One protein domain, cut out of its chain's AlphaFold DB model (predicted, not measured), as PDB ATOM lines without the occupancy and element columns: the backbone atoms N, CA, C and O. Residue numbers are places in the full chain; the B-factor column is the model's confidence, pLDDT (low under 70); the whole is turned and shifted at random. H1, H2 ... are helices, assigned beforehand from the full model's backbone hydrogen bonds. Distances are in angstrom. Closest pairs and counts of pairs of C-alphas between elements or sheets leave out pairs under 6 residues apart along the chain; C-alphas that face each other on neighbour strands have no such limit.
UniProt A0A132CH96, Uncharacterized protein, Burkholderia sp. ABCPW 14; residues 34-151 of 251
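Overview. This is residues 34 to 151 of the 251 residues of an uncharacterized protein of Burkholderia sp. ABCPW 14 (UniProt A0A132CH96). Five helices stand in a ring round the middle of the domain, following the chain from H1 through H2, H3 and H4 to H5, which comes back beside H1; the ring is loosest between H1 and H2. The short helix H6 and the stretch of residues 128 to 140 lie at the end of this ring where H1 begins and H5 ends. The printed part has 118 residues, with six named helices in the order H1 to H6 and no named strand, and the class is all helix. The whole is compact, with a radius of gyration of the C-alphas of 13.3 A, and its outline is rounded, spanning 35 by 35 by 27 A.

Along the chain. The longest helix, H5, holds residues 114 to 127 and measures 19.9 A from C-alpha 114 at (165.095, 208.954, 145.353) to C-alpha 127 at (145.509, 209.441, 148.896). H4 is residues 98 to 108, 15.4 A long, and H3 is residues 78 to 88, 15.7 A long. H1, residues 36 to 48, begins with C-alpha 36 at (141.711, 209.880, 137.309) and is 18.1 A long. H2, residues 56 to 68, is 18.2 A long. H6 is residues 141 to 145, with C-alpha 145 at (145.011, 199.481, 152.057).

Arrangement. H5 is the hub, touching three helices. H4 and H5 form a helical hairpin, running opposite ways at a steep tilt of 38 degrees; their closest C-alphas, of Phe 103 and Ser 117, are 5.4 A apart. H1 touches H5 with residues 43 to 48 alone, opposite ways at a steep tilt of 39 degrees, and the closest C-alphas, of Val 47 and Phe 120, are 6.0 A apart. H6 only just touches H5, with 3 pairs of C-alphas within 8 A; the closest are those of Ile 125 and Ala 144, 5.0 A apart. H3 touches H4, the same way at a shallow tilt of 16 degrees, with the closest C-alphas, of Glu 86 and Ala 105, 5.0 A apart. H2 touches H3 with residues 61 to 66 alone, opposite ways at a steep tilt of 51 degrees; the closest C-alphas, of Phe 62 and Ala 88, are 5.9 A apart. H1 and H2 are close but not clearly touching, the C-alphas of Ile 41 and Leu 66 being closest at 7.9 A. Among the pairs that stay apart are H1 and H3, and H2 and H5. Every O i to N i+4 pair is within hydrogen-bond range in H1, H4, H5 and H6, against 8 of 9 in H2 and 6 of 7 in H3.

Size, cuts and confidence. The two C-alphas farthest apart, of Gly 57 and Gly 149, are 37.1 A apart. The printed part has no cut. The link from H5 to H6, of 13 residues, is long, and the link from H4 to H5 is tight. The mean pLDDT of the printed part is 91.9, and no printed residue is under 70.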
ATOM      1  N   GLU A  34     138.916 216.423 136.822       92.12
ATOM      2  CA  GLU A  34     137.689 215.687 136.503       92.12
ATOM      3  C   GLU A  34     137.943 214.180 136.361       92.12
ATOM      4  O   GLU A  34     137.143 213.346 136.791       92.12
ATOM      5  N   THR A  35     139.096 213.804 135.805       93.12
ATOM      6  CA  THR A  35     139.429 212.406 135.495       93.12
ATOM      7  C   THR A  35     140.542 211.844 136.389       93.12
ATOM      8  O   THR A  35     141.414 212.594 136.837       93.12
ATOM      9  N   PRO A  36     140.594 210.511 136.602       93.81
ATOM     10  CA  PRO A  36     141.711 209.880 137.309       93.81
ATOM     11  C   PRO A  36     143.071 210.162 136.661       93.81
ATOM     12  O   PRO A  36     144.046 210.383 137.372       93.81
ATOM     13  N   LYS A  37     143.131 210.220 135.320       93.94
ATOM     14  CA  LYS A  37     144.344 210.601 134.581       93.94
ATOM     15  C   LYS A  37     144.801 212.007 134.965       93.94
ATOM     16  O   LYS A  37     145.955 212.180 135.338       93.94
ATOM     17  N   GLN A  38     143.903 212.993 134.929       94.19
ATOM     18  CA  GLN A  38     144.239 214.363 135.329       94.19
ATOM     19  C   GLN A  38     144.729 214.422 136.778       94.19
ATOM     20  O   GLN A  38     145.735 215.073 137.038       94.19
ATOM     21  N   ARG A  39     144.083 213.702 137.708       96.19
ATOM     22  CA  ARG A  39     144.527 213.634 139.112       96.19
ATOM     23  C   ARG A  39     145.904 212.997 139.259       96.19
ATOM     24  O   ARG A  39     146.737 213.510 139.998       96.19
ATOM     25  N   LEU A  40     146.167 211.910 138.538       96.12
ATOM     26  CA  LEU A  40     147.463 211.238 138.529       96.12
ATOM     27  C   LEU A  40     148.576 212.170 138.033       96.12
ATOM     28  O   LEU A  40     149.600 212.312 138.701       96.12
ATOM     29  N   ILE A  41     148.364 212.818 136.883       95.38
ATOM     30  CA  ILE A  41     149.321 213.770 136.308       95.38
ATOM     31  C   ILE A  41     149.520 214.955 137.254       95.38
ATOM     32  O   ILE A  41     150.657 215.298 137.573       95.38
ATOM     33  N   ALA A  42     148.440 215.528 137.785       96.31
ATOM     34  CA  ALA A  42     148.505 216.607 138.763       96.31
ATOM     35  C   ALA A  42     149.315 216.192 140.005       96.31
ATOM     36  O   ALA A  42     150.224 216.913 140.411       96.31
ATOM     37  N   LEU A  43     149.078 215.006 140.569       97.31
ATOM     38  CA  LEU A  43     149.835 214.508 141.721       97.31
ATOM     39  C   LEU A  43     151.331 214.334 141.403       97.31
ATOM     40  O   LEU A  43     152.181 214.727 142.204       97.31
ATOM     41  N   LEU A  44     151.669 213.786 140.230       96.69
ATOM     42  CA  LEU A  44     153.059 213.679 139.773       96.69
ATOM     43  C   LEU A  44     153.714 215.060 139.643       96.69
ATOM     44  O   LEU A  44     154.842 215.246 140.105       96.69
ATOM     45  N   HIS A  45     153.006 216.033 139.060       95.25
ATOM     46  CA  HIS A  45     153.472 217.413 138.945       95.25
ATOM     47  C   HIS A  45     153.683 218.049 140.318       95.25
ATOM     48  O   HIS A  45     154.766 218.581 140.561       95.25
ATOM     49  N   LEU A  46     152.705 217.949 141.222       94.44
ATOM     50  CA  LEU A  46     152.801 218.447 142.594       94.44
ATOM     51  C   LEU A  46     154.082 217.938 143.257       94.44
ATOM     52  O   LEU A  46     154.880 218.728 143.756       94.44
ATOM     53  N   VAL A  47     154.317 216.626 143.194       95.25
ATOM     54  CA  VAL A  47     155.481 215.993 143.818       95.25
ATOM     55  C   VAL A  47     156.791 216.406 143.140       95.25
ATOM     56  O   VAL A  47     157.744 216.782 143.832       95.25
ATOM     57  N   ALA A  48     156.858 216.387 141.808       93.06
ATOM     58  CA  ALA A  48     158.059 216.761 141.062       93.06
ATOM     59  C   ALA A  48     158.473 218.221 141.309       93.06
ATOM     60  O   ALA A  48     159.668 218.508 141.405       93.06
ATOM     61  N   HIS A  49     157.507 219.124 141.494       87.81
ATOM     62  CA  HIS A  49     157.757 220.547 141.745       87.81
ATOM     63  C   HIS A  49     158.048 220.874 143.218       87.81
ATOM     64  O   HIS A  49     158.406 222.006 143.525       87.81
ATOM     65  N   THR A  50     158.018 219.892 144.130       85.19
ATOM     66  CA  THR A  50     158.585 220.069 145.488       85.19
ATOM     67  C   THR A  50     160.122 220.104 145.503       85.19
ATOM     68  O   THR A  50     160.747 220.283 146.554       85.19
ATOM     69  N   GLN A  51     160.762 219.870 144.356       81.81
ATOM     70  CA  GLN A  51     162.204 220.001 144.189       81.81
ATOM     71  C   GLN A  51     162.597 221.482 144.165       81.81
ATOM     72  O   GLN A  51     161.964 222.283 143.492       81.81
ATOM     73  N   SER A  52     163.686 221.846 144.846       73.25
ATOM     74  CA  SER A  52     164.181 223.231 144.854       73.25
ATOM     75  C   SER A  52     164.667 223.702 143.480       73.25
ATOM     76  O   SER A  52     164.611 224.890 143.186       73.25
ATOM     77  N   GLN A  53     165.172 222.779 142.656       78.81
ATOM     78  CA  GLN A  53     165.655 223.024 141.296       78.81
ATOM     79  C   GLN A  53     165.309 221.814 140.412       78.81
ATOM     80  O   GLN A  53     166.139 220.914 140.246       78.81
ATOM     81  N   PRO A  54     164.067 221.723 139.903       81.38
ATOM     82  CA  PRO A  54     163.645 220.600 139.076       81.38
ATOM     83  C   PRO A  54     164.410 220.574 137.749       81.38
ATOM     84  O   PRO A  54     164.615 221.602 137.103       81.38
ATOM     85  N   LYS A  55     164.818 219.379 137.307       84.38
ATOM     86  CA  LYS A  55     165.473 219.187 136.002       84.38
ATOM     87  C   LYS A  55     164.423 219.217 134.887       84.38
ATOM     88  O   LYS A  55     163.988 218.168 134.419       84.38
ATOM     89  N   LEU A  56     164.009 220.421 134.492       86.31
ATOM     90  CA  LEU A  56     162.860 220.638 133.603       86.31
ATOM     91  C   LEU A  56     162.974 219.936 132.244       86.31
ATOM     92  O   LEU A  56     161.976 219.404 131.777       86.31
ATOM     93  N   GLY A  57     164.166 219.888 131.637       87.31
ATOM     94  CA  GLY A  57     164.378 219.200 130.354       87.31
ATOM     95  C   GLY A  57     163.991 217.716 130.419       87.31
ATOM     96  O   GLY A  57     163.020 217.325 129.779       87.31
ATOM     97  N   PRO A  58     164.666 216.903 131.255       87.69
ATOM     98  CA  PRO A  58     164.296 215.500 131.451       87.69
ATOM     99  C   PRO A  58     162.842 215.275 131.898       87.69
ATOM    100  O   PRO A  58     162.208 214.315 131.473       87.69
ATOM    101  N   LEU A  59     162.288 216.170 132.727       91.94
ATOM    102  CA  LEU A  59     160.890 216.071 133.149       91.94
ATOM    103  C   LEU A  59     159.910 216.313 131.991       91.94
ATOM    104  O   LEU A  59     158.873 215.665 131.942       91.94
ATOM    105  N   ALA A  60     160.228 217.200 131.045       93.50
ATOM    106  CA  ALA A  60     159.368 217.462 129.894       93.50
ATOM    107  C   ALA A  60     159.173 216.213 129.017       93.50
ATOM    108  O   ALA A  60     158.066 215.969 128.537       93.50
ATOM    109  N   ASP A  61     160.216 215.401 128.842       92.31
ATOM    110  CA  ASP A  61     160.129 214.135 128.104       92.31
ATOM    111  C   ASP A  61     159.207 213.141 128.815       92.31
ATOM    112  O   ASP A  61     158.332 212.538 128.189       92.31
ATOM    113  N   PHE A  62     159.337 213.046 130.139       95.44
ATOM    114  CA  PHE A  62     158.462 212.229 130.972       95.44
ATOM    115  C   PHE A  62     156.991 212.661 130.886       95.44
ATOM    116  O   PHE A  62     156.110 211.814 130.732       95.44
ATOM    117  N   TRP A  63     156.714 213.968 130.929       95.44
ATOM    118  CA  TRP A  63     155.350 214.492 130.815       95.44
ATOM    119  C   TRP A  63     154.736 214.209 129.450       95.44
ATOM    120  O   TRP A  63     153.616 213.709 129.386       95.44
ATOM    121  N   ARG A  64     155.477 214.449 128.360       95.00
ATOM    122  CA  ARG A  64     155.005 214.137 127.001       95.00
ATOM    123  C   ARG A  64     154.678 212.657 126.842       95.00
ATOM    124  O   ARG A  64     153.667 212.324 126.228       95.00
ATOM    125  N   HIS A  65     155.508 211.784 127.414       94.62
ATOM    126  CA  HIS A  65     155.257 210.347 127.414       94.62
ATOM    127  C   HIS A  65     153.965 209.995 128.152       94.62
ATOM    128  O   HIS A  65     153.089 209.375 127.558       94.62
ATOM    129  N   LEU A  66     153.810 210.419 129.412       94.56
ATOM    130  CA  LEU A  66     152.625 210.080 130.210       94.56
ATOM    131  C   LEU A  66     151.327 210.681 129.657       94.56
ATOM    132  O   LEU A  66     150.288 210.022 129.696       94.56
ATOM    133  N   GLU A  67     151.375 211.894 129.105       93.62
ATOM    134  CA  GLU A  67     150.215 212.491 128.440       93.62
ATOM    135  C   GLU A  67     149.794 211.699 127.198       93.62
ATOM    136  O   GLU A  67     148.598 211.567 126.929       93.62
ATOM    137  N   GLY A  68     150.750 211.092 126.493       93.50
ATOM    138  CA  GLY A  68     150.489 210.214 125.353       93.50
ATOM    139  C   GLY A  68     149.925 208.835 125.716       93.50
ATOM    140  O   GLY A  68     149.437 208.137 124.829       93.50
ATOM    141  N   VAL A  69     149.962 208.422 126.989       93.88
ATOM    142  CA  VAL A  69     149.416 207.120 127.399       93.88
ATOM    143  C   VAL A  69     147.889 207.173 127.436       93.88
ATOM    144  O   VAL A  69     147.291 207.980 128.154       93.88
ATOM    145  N   ASP A  70     147.251 206.285 126.677       90.06
ATOM    146  CA  ASP A  70     145.801 206.107 126.694       90.06
ATOM    147  C   ASP A  70     145.392 205.059 127.742       90.06
ATOM    148  O   ASP A  70     145.540 203.854 127.541       90.06
ATOM    149  N   TRP A  71     144.873 205.530 128.876       87.88
ATOM    150  CA  TRP A  71     144.241 204.693 129.906       87.88
ATOM    151  C   TRP A  71     142.709 204.607 129.735       87.88
ATOM    152  O   TRP A  71     141.998 204.047 130.576       87.88
ATOM    153  N   GLY A  72     142.174 205.171 128.647       81.12
ATOM    154  CA  GLY A  72     140.748 205.335 128.414       81.12
ATOM    155  C   GLY A  72     140.084 206.218 129.474       81.12
ATOM    156  O   GLY A  72     140.667 207.159 130.008       81.12
ATOM    157  N   ARG A  73     138.824 205.905 129.804       78.81
ATOM    158  CA  ARG A  73     138.050 206.616 130.845       78.81
ATOM    159  C   ARG A  73     138.297 206.101 132.266       78.81
ATOM    160  O   ARG A  73     137.695 206.613 133.207       78.81
ATOM    161  N   LYS A  74     139.105 205.053 132.431       84.69
ATOM    162  CA  LYS A  74     139.313 204.386 133.722       84.69
ATOM    163  C   LYS A  74     140.638 204.825 134.334       84.69
ATOM    164  O   LYS A  74     141.564 205.214 133.632       84.69
ATOM    165  N   ALA A  75     140.724 204.737 135.656       90.44
ATOM    166  CA  ALA A  75     142.000 204.859 136.339       90.44
ATOM    167  C   ALA A  75     142.921 203.686 135.942       90.44
ATOM    168  O   ALA A  75     142.427 202.551 135.842       90.44
ATOM    169  N   PRO A  76     144.227 203.922 135.716       95.19
ATOM    170  CA  PRO A  76     145.178 202.834 135.516       95.19
ATOM    171  C   PRO A  76     145.239 201.928 136.751       95.19
ATOM    172  O   PRO A  76     144.964 202.365 137.873       95.19
ATOM    173  N   SER A  77     145.608 200.660 136.562       95.31
ATOM    174  CA  SER A  77     146.132 199.871 137.685       95.31
ATOM    175  C   SER A  77     147.509 200.388 138.114       95.31
ATOM    176  O   SER A  77     148.178 201.110 137.372       95.31
ATOM    177  N   LEU A  78     147.950 199.997 139.307       95.50
ATOM    178  CA  LEU A  78     149.315 200.192 139.782       95.50
ATOM    179  C   LEU A  78     150.326 199.569 138.809       95.50
ATOM    180  O   LEU A  78     151.360 200.175 138.531       95.50
ATOM    181  N   GLU A  79     150.004 198.403 138.244       94.19
ATOM    182  CA  GLU A  79     150.833 197.743 137.230       94.19
ATOM    183  C   GLU A  79     150.871 198.546 135.922       94.19
ATOM    184  O   GLU A  79     151.956 198.851 135.430       94.19
ATOM    185  N   ASP A  80     149.711 198.970 135.399       95.50
ATOM    186  CA  ASP A  80     149.631 199.780 134.171       95.50
ATOM    187  C   ASP A  80     150.433 201.083 134.312       95.50
ATOM    188  O   ASP A  80     151.155 201.487 133.396       95.50
ATOM    189  N   LEU A  81     150.323 201.738 135.474       96.69
ATOM    190  CA  LEU A  81     151.085 202.937 135.808       96.69
ATOM    191  C   LEU A  81     152.590 202.651 135.854       96.69
ATOM    192  O   LEU A  81     153.379 203.387 135.264       96.69
ATOM    193  N   THR A  82     152.989 201.577 136.533       96.12
ATOM    194  CA  THR A  82     154.401 201.208 136.689       96.12
ATOM    195  C   THR A  82     155.037 200.899 135.337       96.12
ATOM    196  O   THR A  82     156.070 201.481 135.006       96.12
ATOM    197  N   VAL A  83     154.381 200.089 134.503       95.31
ATOM    198  CA  VAL A  83     154.835 199.775 133.138       95.31
ATOM    199  C   VAL A  83     154.909 201.034 132.272       95.31
ATOM    200  O   VAL A  83     155.847 201.197 131.488       95.31
ATOM    201  N   ALA A  84     153.941 201.947 132.395       95.81
ATOM    202  CA  ALA A  84     153.986 203.217 131.681       95.81
ATOM    203  C   ALA A  84     155.209 204.053 132.087       95.81
ATOM    204  O   ALA A  84     155.881 204.595 131.213       95.81
ATOM    205  N   ILE A  85     155.539 204.122 133.377       96.31
ATOM    206  CA  ILE A  85     156.707 204.863 133.872       96.31
ATOM    207  C   ILE A  85     158.019 204.187 133.447       96.31
ATOM    208  O   ILE A  85     158.936 204.877 133.007       96.31
ATOM    209  N   GLU A  86     158.111 202.856 133.498       95.62
ATOM    210  CA  GLU A  86     159.304 202.109 133.064       95.62
ATOM    211  C   GLU A  86     159.653 202.367 131.595       95.62
ATOM    212  O   GLU A  86     160.832 202.464 131.259       95.62
ATOM    213  N   LYS A  87     158.644 202.550 130.730       94.31
ATOM    214  CA  LYS A  87     158.841 202.927 129.318       94.31
ATOM    215  C   LYS A  87     159.445 204.322 129.136       94.31
ATOM    216  O   LYS A  87     160.064 204.567 128.107       94.31
ATOM    217  N   ALA A  88     159.257 205.227 130.098       92.25
ATOM    218  CA  ALA A  88     159.856 206.564 130.076       92.25
ATOM    219  C   ALA A  88     161.273 206.602 130.667       92.25
ATOM    220  O   ALA A  88     161.996 207.582 130.493       92.25
ATOM    221  N   GLY A  89     161.645 205.569 131.422       90.19
ATOM    222  CA  GLY A  89     162.934 205.443 132.080       90.19
ATOM    223  C   GLY A  89     163.646 204.174 131.639       90.19
ATOM    224  O   GLY A  89     163.743 203.853 130.456       90.19
ATOM    225  N   SER A  90     164.181 203.449 132.613       82.69
ATOM    226  CA  SER A  90     164.712 202.103 132.411       82.69
ATOM    227  C   SER A  90     163.943 201.113 133.285       82.69
ATOM    228  O   SER A  90     163.699 201.427 134.457       82.69
ATOM    229  N   PRO A  91     163.588 199.924 132.766       77.69
ATOM    230  CA  PRO A  91     162.983 198.876 133.575       77.69
ATOM    231  C   PRO A  91     163.883 198.532 134.763       77.69
ATOM    232  O   PRO A  91     165.094 198.364 134.600       77.69
ATOM    233  N   SER A  92     163.297 198.413 135.954       72.69
ATOM    234  CA  SER A  92     164.017 197.869 137.104       72.69
ATOM    235  C   SER A  92     163.734 196.381 137.202       72.69
ATOM    236  O   SER A  92     162.591 195.981 137.383       72.69
ATOM    237  N   THR A  93     164.771 195.551 137.128       72.56
ATOM    238  CA  THR A  93     164.658 194.106 137.395       72.56
ATOM    239  C   THR A  93     164.851 193.766 138.872       72.56
ATOM    240  O   THR A  93     164.680 192.618 139.273       72.56
ATOM    241  N   VAL A  94     165.219 194.756 139.689       75.44
ATOM    242  CA  VAL A  94     165.479 194.594 141.119       75.44
ATOM    243  C   VAL A  94     164.386 195.327 141.880       75.44
ATOM    244  O   VAL A  94     164.455 196.542 142.064       75.44
ATOM    245  N   HIS A  95     163.361 194.582 142.276       86.56
ATOM    246  CA  HIS A  95     162.321 195.036 143.187       86.56
ATOM    247  C   HIS A  95     161.779 193.851 143.989       86.56
ATOM    248  O   HIS A  95     161.865 192.703 143.549       86.56
ATOM    249  N   VAL A  96     161.214 194.121 145.162       89.44
ATOM    250  CA  VAL A  96     160.670 193.078 146.055       89.44
ATOM    251  C   VAL A  96     159.145 193.110 146.189       89.44
ATOM    252  O   VAL A  96     158.560 192.172 146.723       89.44
ATOM    253  N   GLY A  97     158.486 194.131 145.636       93.62
ATOM    254  CA  GLY A  97     157.028 194.219 145.567       93.62
ATOM    255  C   GLY A  97     156.531 195.326 144.627       93.62
ATOM    256  O   GLY A  97     157.354 196.017 144.015       93.62
ATOM    257  N   PRO A  98     155.202 195.468 144.448       94.81
ATOM    258  CA  PRO A  98     154.612 196.437 143.521       94.81
ATOM    259  C   PRO A  98     154.955 197.899 143.828       94.81
ATOM    260  O   PRO A  98     155.253 198.666 142.909       94.81
ATOM    261  N   TRP A  99     154.959 198.299 145.103       96.69
ATOM    262  CA  TRP A  99     155.269 199.678 145.486       96.69
ATOM    263  C   TRP A  99     156.764 199.985 145.362       96.69
ATOM    264  O   TRP A  99     157.136 201.062 144.884       96.69
ATOM    265  N   ASP A 100     157.624 199.023 145.707       97.12
ATOM    266  CA  ASP A 100     159.070 199.097 145.477       97.12
ATOM    267  C   ASP A 100     159.388 199.198 143.975       97.12
ATOM    268  O   ASP A 100     160.210 200.022 143.563       97.12
ATOM    269  N   ARG A 101     158.678 198.439 143.129       96.25
ATOM    270  CA  ARG A 101     158.811 198.528 141.668       96.25
ATOM    271  C   ARG A 101     158.417 199.909 141.155       96.25
ATOM    272  O   ARG A 101     159.196 200.499 140.409       96.25
ATOM    273  N   LEU A 102     157.283 200.465 141.592       97.31
ATOM    274  CA  LEU A 102     156.874 201.827 141.223       97.31
ATOM    275  C   LEU A 102     157.924 202.869 141.647       97.31
ATOM    276  O   LEU A 102     158.271 203.760 140.867       97.31
ATOM    277  N   PHE A 103     158.471 202.748 142.861       97.88
ATOM    278  CA  PHE A 103     159.557 203.610 143.332       97.88
ATOM    279  C   PHE A 103     160.778 203.546 142.402       97.88
ATOM    280  O   PHE A 103     161.320 204.588 142.012       97.88
ATOM    281  N   HIS A 104     161.210 202.336 142.046       97.44
ATOM    282  CA  HIS A 104     162.367 202.115 141.187       97.44
ATOM    283  C   HIS A 104     162.126 202.563 139.741       97.44
ATOM    284  O   HIS A 104     163.026 203.166 139.153       97.44
ATOM    285  N   ALA A 105     160.917 202.355 139.213       96.88
ATOM    286  CA  ALA A 105     160.486 202.851 137.910       96.88
ATOM    287  C   ALA A 105     160.568 204.380 137.854       96.88
ATOM    288  O   ALA A 105     161.197 204.930 136.958       96.88
ATOM    289  N   LEU A 106     160.028 205.089 138.850       96.69
ATOM    290  CA  LEU A 106     160.137 206.550 138.905       96.69
ATOM    291  C   LEU A 106     161.588 206.995 139.019       96.69
ATOM    292  O   LEU A 106     162.022 207.874 138.292       96.69
ATOM    293  N   LYS A 107     162.368 206.384 139.917       95.75
ATOM    294  CA  LYS A 107     163.776 206.745 140.140       95.75
ATOM    295  C   LYS A 107     164.655 206.562 138.889       95.75
ATOM    296  O   LYS A 107     165.709 207.193 138.813       95.75
ATOM    297  N   SER A 108     164.268 205.702 137.942       94.31
ATOM    298  CA  SER A 108     165.005 205.511 136.686       94.31
ATOM    299  C   SER A 108     164.685 206.571 135.624       94.31
ATOM    300  O   SER A 108     165.418 206.686 134.643       94.31
ATOM    301  N   VAL A 109     163.642 207.382 135.827       93.94
ATOM    302  CA  VAL A 109     163.286 208.490 134.938       93.94
ATOM    303  C   VAL A 109     164.157 209.715 135.230       93.94
ATOM    304  O   VAL A 109     164.353 210.134 136.376       93.94
ATOM    305  N   GLY A 110     164.658 210.359 134.175       91.62
ATOM    306  CA  GLY A 110     165.393 211.614 134.298       91.62
ATOM    307  C   GLY A 110     164.574 212.699 135.017       91.62
ATOM    308  O   GLY A 110     163.436 212.981 134.666       91.62
ATOM    309  N   GLY A 111     165.159 213.329 136.040       91.06
ATOM    310  CA  GLY A 111     164.480 214.349 136.857       91.06
ATOM    311  C   GLY A 111     163.772 213.809 138.106       91.06
ATOM    312  O   GLY A 111     163.408 214.593 138.986       91.06
ATOM    313  N   TRP A 112     163.679 212.489 138.256       94.38
ATOM    314  CA  TRP A 112     163.145 211.834 139.446       94.38
ATOM    315  C   TRP A 112     164.269 211.283 140.324       94.38
ATOM    316  O   TRP A 112     164.934 210.301 140.016       94.38
ATOM    317  N   GLY A 113     164.514 211.957 141.448       93.94
ATOM    318  CA  GLY A 113     165.465 211.492 142.457       93.94
ATOM    319  C   GLY A 113     164.815 210.571 143.500       93.94
ATOM    320  O   GLY A 113     163.595 210.577 143.643       93.94
ATOM    321  N   PRO A 114     165.614 209.874 144.334       95.94
ATOM    322  CA  PRO A 114     165.095 208.954 145.353       95.94
ATOM    323  C   PRO A 114     164.056 209.579 146.296       95.94
ATOM    324  O   PRO A 114     163.026 208.976 146.562       95.94
ATOM    325  N   LYS A 115     164.287 210.816 146.767       95.88
ATOM    326  CA  LYS A 115     163.314 211.541 147.603       95.88
ATOM    327  C   LYS A 115     161.986 211.716 146.861       95.88
ATOM    328  O   LYS A 115     160.941 211.412 147.417       95.88
ATOM    329  N   THR A 116     162.038 212.236 145.638       96.31
ATOM    330  CA  THR A 116     160.853 212.572 144.842       96.31
ATOM    331  C   THR A 116     160.038 211.321 144.516       96.31
ATOM    332  O   THR A 116     158.828 211.320 144.713       96.31
ATOM    333  N   SER A 117     160.697 210.232 144.108       97.44
ATOM    334  CA  SER A 117     160.035 208.951 143.830       97.44
ATOM    335  C   SER A 117     159.371 208.371 145.079       97.44
ATOM    336  O   SER A 117     158.215 207.965 145.031       97.44
ATOM    337  N   ALA A 118     160.071 208.389 146.219       98.06
ATOM    338  CA  ALA A 118     159.517 207.939 147.494       98.06
ATOM    339  C   ALA A 118     158.304 208.780 147.920       98.06
ATOM    340  O   ALA A 118     157.301 208.233 148.374       98.06
ATOM    341  N   LEU A 119     158.383 210.103 147.739       97.50
ATOM    342  CA  LEU A 119     157.299 211.021 148.078       97.50
ATOM    343  C   LEU A 119     156.055 210.738 147.235       97.50
ATOM    344  O   LEU A 119     154.959 210.714 147.780       97.50
ATOM    345  N   PHE A 120     156.216 210.465 145.938       98.00
ATOM    346  CA  PHE A 120     155.083 210.125 145.081       98.00
ATOM    347  C   PHE A 120     154.425 208.806 145.487       98.00
ATOM    348  O   PHE A 120     153.208 208.765 145.629       98.00
ATOM    349  N   VAL A 121     155.215 207.751 145.718       97.94
ATOM    350  CA  VAL A 121     154.682 206.451 146.159       97.94
ATOM    351  C   VAL A 121     153.873 206.610 147.446       97.94
ATOM    352  O   VAL A 121     152.736 206.148 147.522       97.94
ATOM    353  N   LYS A 122     154.409 207.337 148.432       96.94
ATOM    354  CA  LYS A 122     153.685 207.622 149.676       96.94
ATOM    355  C   LYS A 122     152.426 208.448 149.455       96.94
ATOM    356  O   LYS A 122     151.383 208.092 149.989       96.94
ATOM    357  N   ALA A 123     152.511 209.524 148.675       96.75
ATOM    358  CA  ALA A 123     151.366 210.376 148.379       96.75
ATOM    359  C   ALA A 123     150.238 209.576 147.720       96.75
ATOM    360  O   ALA A 123     149.080 209.719 148.102       96.75
ATOM    361  N   LEU A 124     150.586 208.682 146.790       97.31
ATOM    362  CA  LEU A 124     149.629 207.816 146.117       97.31
ATOM    363  C   LEU A 124     148.950 206.851 147.100       97.31
ATOM    364  O   LEU A 124     147.727 206.731 147.065       97.31
ATOM    365  N   ILE A 125     149.707 206.226 148.007       96.69
ATOM    366  CA  ILE A 125     149.158 205.343 149.051       96.69
ATOM    367  C   ILE A 125     148.251 206.119 150.010       96.69
ATOM    368  O   ILE A 125     147.118 205.707 150.240       96.69
ATOM    369  N   VAL A 126     148.728 207.244 150.555       94.44
ATOM    370  CA  VAL A 126     147.969 208.072 151.506       94.44
ATOM    371  C   VAL A 126     146.659 208.526 150.879       94.44
ATOM    372  O   VAL A 126     145.615 208.369 151.501       94.44
ATOM    373  N   LEU A 127     146.694 209.004 149.631       95.25
ATOM    374  CA  LEU A 127     145.509 209.441 148.896       95.25
ATOM    375  C   LEU A 127     144.451 208.333 148.791       95.25
ATOM    376  O   LEU A 127     143.279 208.590 149.063       95.25
ATOM    377  N   HIS A 128     144.878 207.104 148.483       95.44
ATOM    378  CA  HIS A 128     144.004 205.927 148.375       95.44
ATOM    379  C   HIS A 128     143.605 205.316 149.723       95.44
ATOM    380  O   HIS A 128     142.900 204.315 149.745       95.44
ATOM    381  N   ARG A 129     144.050 205.899 150.843       93.94
ATOM    382  CA  ARG A 129     143.591 205.576 152.203       93.94
ATOM    383  C   ARG A 129     142.648 206.630 152.779       93.94
ATOM    384  O   ARG A 129     142.143 206.457 153.886       93.94
ATOM    385  N   THR A 130     142.426 207.733 152.068       91.12
ATOM    386  CA  THR A 130     141.505 208.779 152.520       91.12
ATOM    387  C   THR A 130     140.054 208.379 152.263       91.12
ATOM    388  O   THR A 130     139.758 207.606 151.361       91.12
ATOM    389  N   ALA A 131     139.116 208.992 152.987       90.81
ATOM    390  CA  ALA A 131     137.688 208.851 152.687       90.81
ATOM    391  C   ALA A 131     137.260 209.553 151.375       90.81
ATOM    392  O   ALA A 131     136.109 209.441 150.959       90.81
ATOM    393  N   ARG A 132     138.161 210.311 150.734       91.00
ATOM    394  CA  ARG A 132     137.906 211.086 149.513       91.00
ATOM    395  C   ARG A 132     138.196 210.243 148.272       91.00
ATOM    396  O   ARG A 132     139.159 210.484 147.545       91.00
ATOM    397  N   THR A 133     137.347 209.244 148.033       92.31
ATOM    398  CA  THR A 133     137.465 208.327 146.882       92.31
ATOM    399  C   THR A 133     137.359 209.040 145.532       92.31
ATOM    400  O   THR A 133     137.901 208.574 144.531       92.31
ATOM    401  N   ASP A 134     136.744 210.225 145.501       92.19
ATOM    402  CA  ASP A 134     136.712 211.121 144.344       92.19
ATOM    403  C   ASP A 134     138.105 211.619 143.922       92.19
ATOM    404  O   ASP A 134     138.304 211.996 142.766       92.19
ATOM    405  N   LEU A 135     139.090 211.566 144.826       93.81
ATOM    406  CA  LEU A 135     140.468 211.965 144.553       93.81
ATOM    407  C   LEU A 135     141.360 210.819 144.068       93.81
ATOM    408  O   LEU A 135     142.519 211.056 143.742       93.81
ATOM    409  N   TYR A 136     140.857 209.586 143.996       95.06
ATOM    410  CA  TYR A 136     141.677 208.440 143.614       95.06
ATOM    411  C   TYR A 136     142.196 208.555 142.171       95.06
ATOM    412  O   TYR A 136     141.533 209.086 141.266       95.06
ATOM    413  N   CYS A 137     143.409 208.037 141.979       94.00
ATOM    414  CA  CYS A 137     144.198 208.131 140.747       94.00
ATOM    415  C   CYS A 137     144.432 206.767 140.089       94.00
ATOM    416  O   CYS A 137     144.671 206.717 138.886       94.00
ATOM    417  N   ILE A 138     144.377 205.678 140.862       95.19
ATOM    418  CA  ILE A 138     144.514 204.297 140.386       95.19
ATOM    419  C   ILE A 138     143.268 203.492 140.767       95.19
ATOM    420  O   ILE A 138     142.535 203.859 141.682       95.19
ATOM    421  N   ARG A 139     143.005 202.392 140.055       92.44
ATOM    422  CA  ARG A 139     141.837 201.535 140.336       92.44
ATOM    423  C   ARG A 139     142.064 200.513 141.455       92.44
ATOM    424  O   ARG A 139     141.092 199.976 141.976       92.44
ATOM    425  N   ASP A 140     143.316 200.241 141.824       88.00
ATOM    426  CA  ASP A 140     143.671 199.189 142.788       88.00
ATOM    427  C   ASP A 140     143.675 199.716 144.231       88.00
ATOM    428  O   ASP A 140     144.707 199.730 144.902       88.00
ATOM    429  N   GLU A 141     142.518 200.154 144.732       87.44
ATOM    430  CA  GLU A 141     142.393 200.676 146.103       87.44
ATOM    431  C   GLU A 141     142.937 199.693 147.151       87.44
ATOM    432  O   GLU A 141     143.696 200.078 148.040       87.44
ATOM    433  N   ALA A 142     142.605 198.404 147.018       89.12
ATOM    434  CA  ALA A 142     143.017 197.373 147.968       89.12
ATOM    435  C   ALA A 142     144.546 197.278 148.129       89.12
ATOM    436  O   ALA A 142     145.024 197.013 149.232       89.12
ATOM    437  N   ALA A 143     145.314 197.554 147.066       88.75
ATOM    438  CA  ALA A 143     146.776 197.535 147.110       88.75
ATOM    439  C   ALA A 143     147.352 198.652 147.994       88.75
ATOM    440  O   ALA A 143     148.446 198.509 148.540       88.75
ATOM    441  N   ALA A 144     146.629 199.768 148.141       90.88
ATOM    442  CA  ALA A 144     147.012 200.841 149.050       90.88
ATOM    443  C   ALA A 144     146.609 200.529 150.494       90.88
ATOM    444  O   ALA A 144     147.314 200.938 151.413       90.88
ATOM    445  N   GLN A 145     145.514 199.796 150.715       91.44
ATOM    446  CA  GLN A 145     145.011 199.481 152.057       91.44
ATOM    447  C   GLN A 145     145.912 198.500 152.815       91.44
ATOM    448  O   GLN A 145     146.164 198.696 154.003       91.44
ATOM    449  N   VAL A 146     146.444 197.486 152.128       89.44
ATOM    450  CA  VAL A 146     147.318 196.465 152.725       89.44
ATOM    451  C   VAL A 146     148.581 196.340 151.887       89.44
ATOM    452  O   VAL A 146     148.514 195.942 150.724       89.44
ATOM    453  N   ILE A 147     149.738 196.665 152.468       92.44
ATOM    454  CA  ILE A 147     151.020 196.518 151.783       92.44
ATOM    455  C   ILE A 147     151.547 195.120 152.095       92.44
ATOM    456  O   ILE A 147     151.538 194.655 153.233       92.44
ATOM    457  N   ALA A 148     151.981 194.400 151.062       88.31
ATOM    458  CA  ALA A 148     152.536 193.070 151.260       88.31
ATOM    459  C   ALA A 148     153.800 193.155 152.135       88.31
ATOM    460  O   ALA A 148     154.668 193.990 151.893       88.31
ATOM    461  N   GLY A 149     153.946 192.255 153.114       80.88
ATOM    462  CA  GLY A 149     155.051 192.314 154.083       80.88
ATOM    463  C   GLY A 149     156.463 192.215 153.480       80.88
ATOM    464  O   GLY A 149     157.429 192.586 154.140       80.88
ATOM    465  N   GLY A 150     156.591 191.735 152.237       87.31
ATOM    466  CA  GLY A 150     157.851 191.702 151.484       87.31
ATOM    467  C   GLY A 150     158.119 192.931 150.606       87.31
ATOM    468  O   GLY A 150     159.216 193.044 150.066       87.31
ATOM    469  N   ASP A 151     157.150 193.836 150.453       94.88
ATOM    470  CA  ASP A 151     157.301 195.063 149.665       94.88
ATOM    471  C   ASP A 151     158.192 196.088 150.394       94.88
ATOM    472  O   ASP A 151     158.599 195.893 151.544       94.88
TER     473      ASP A 151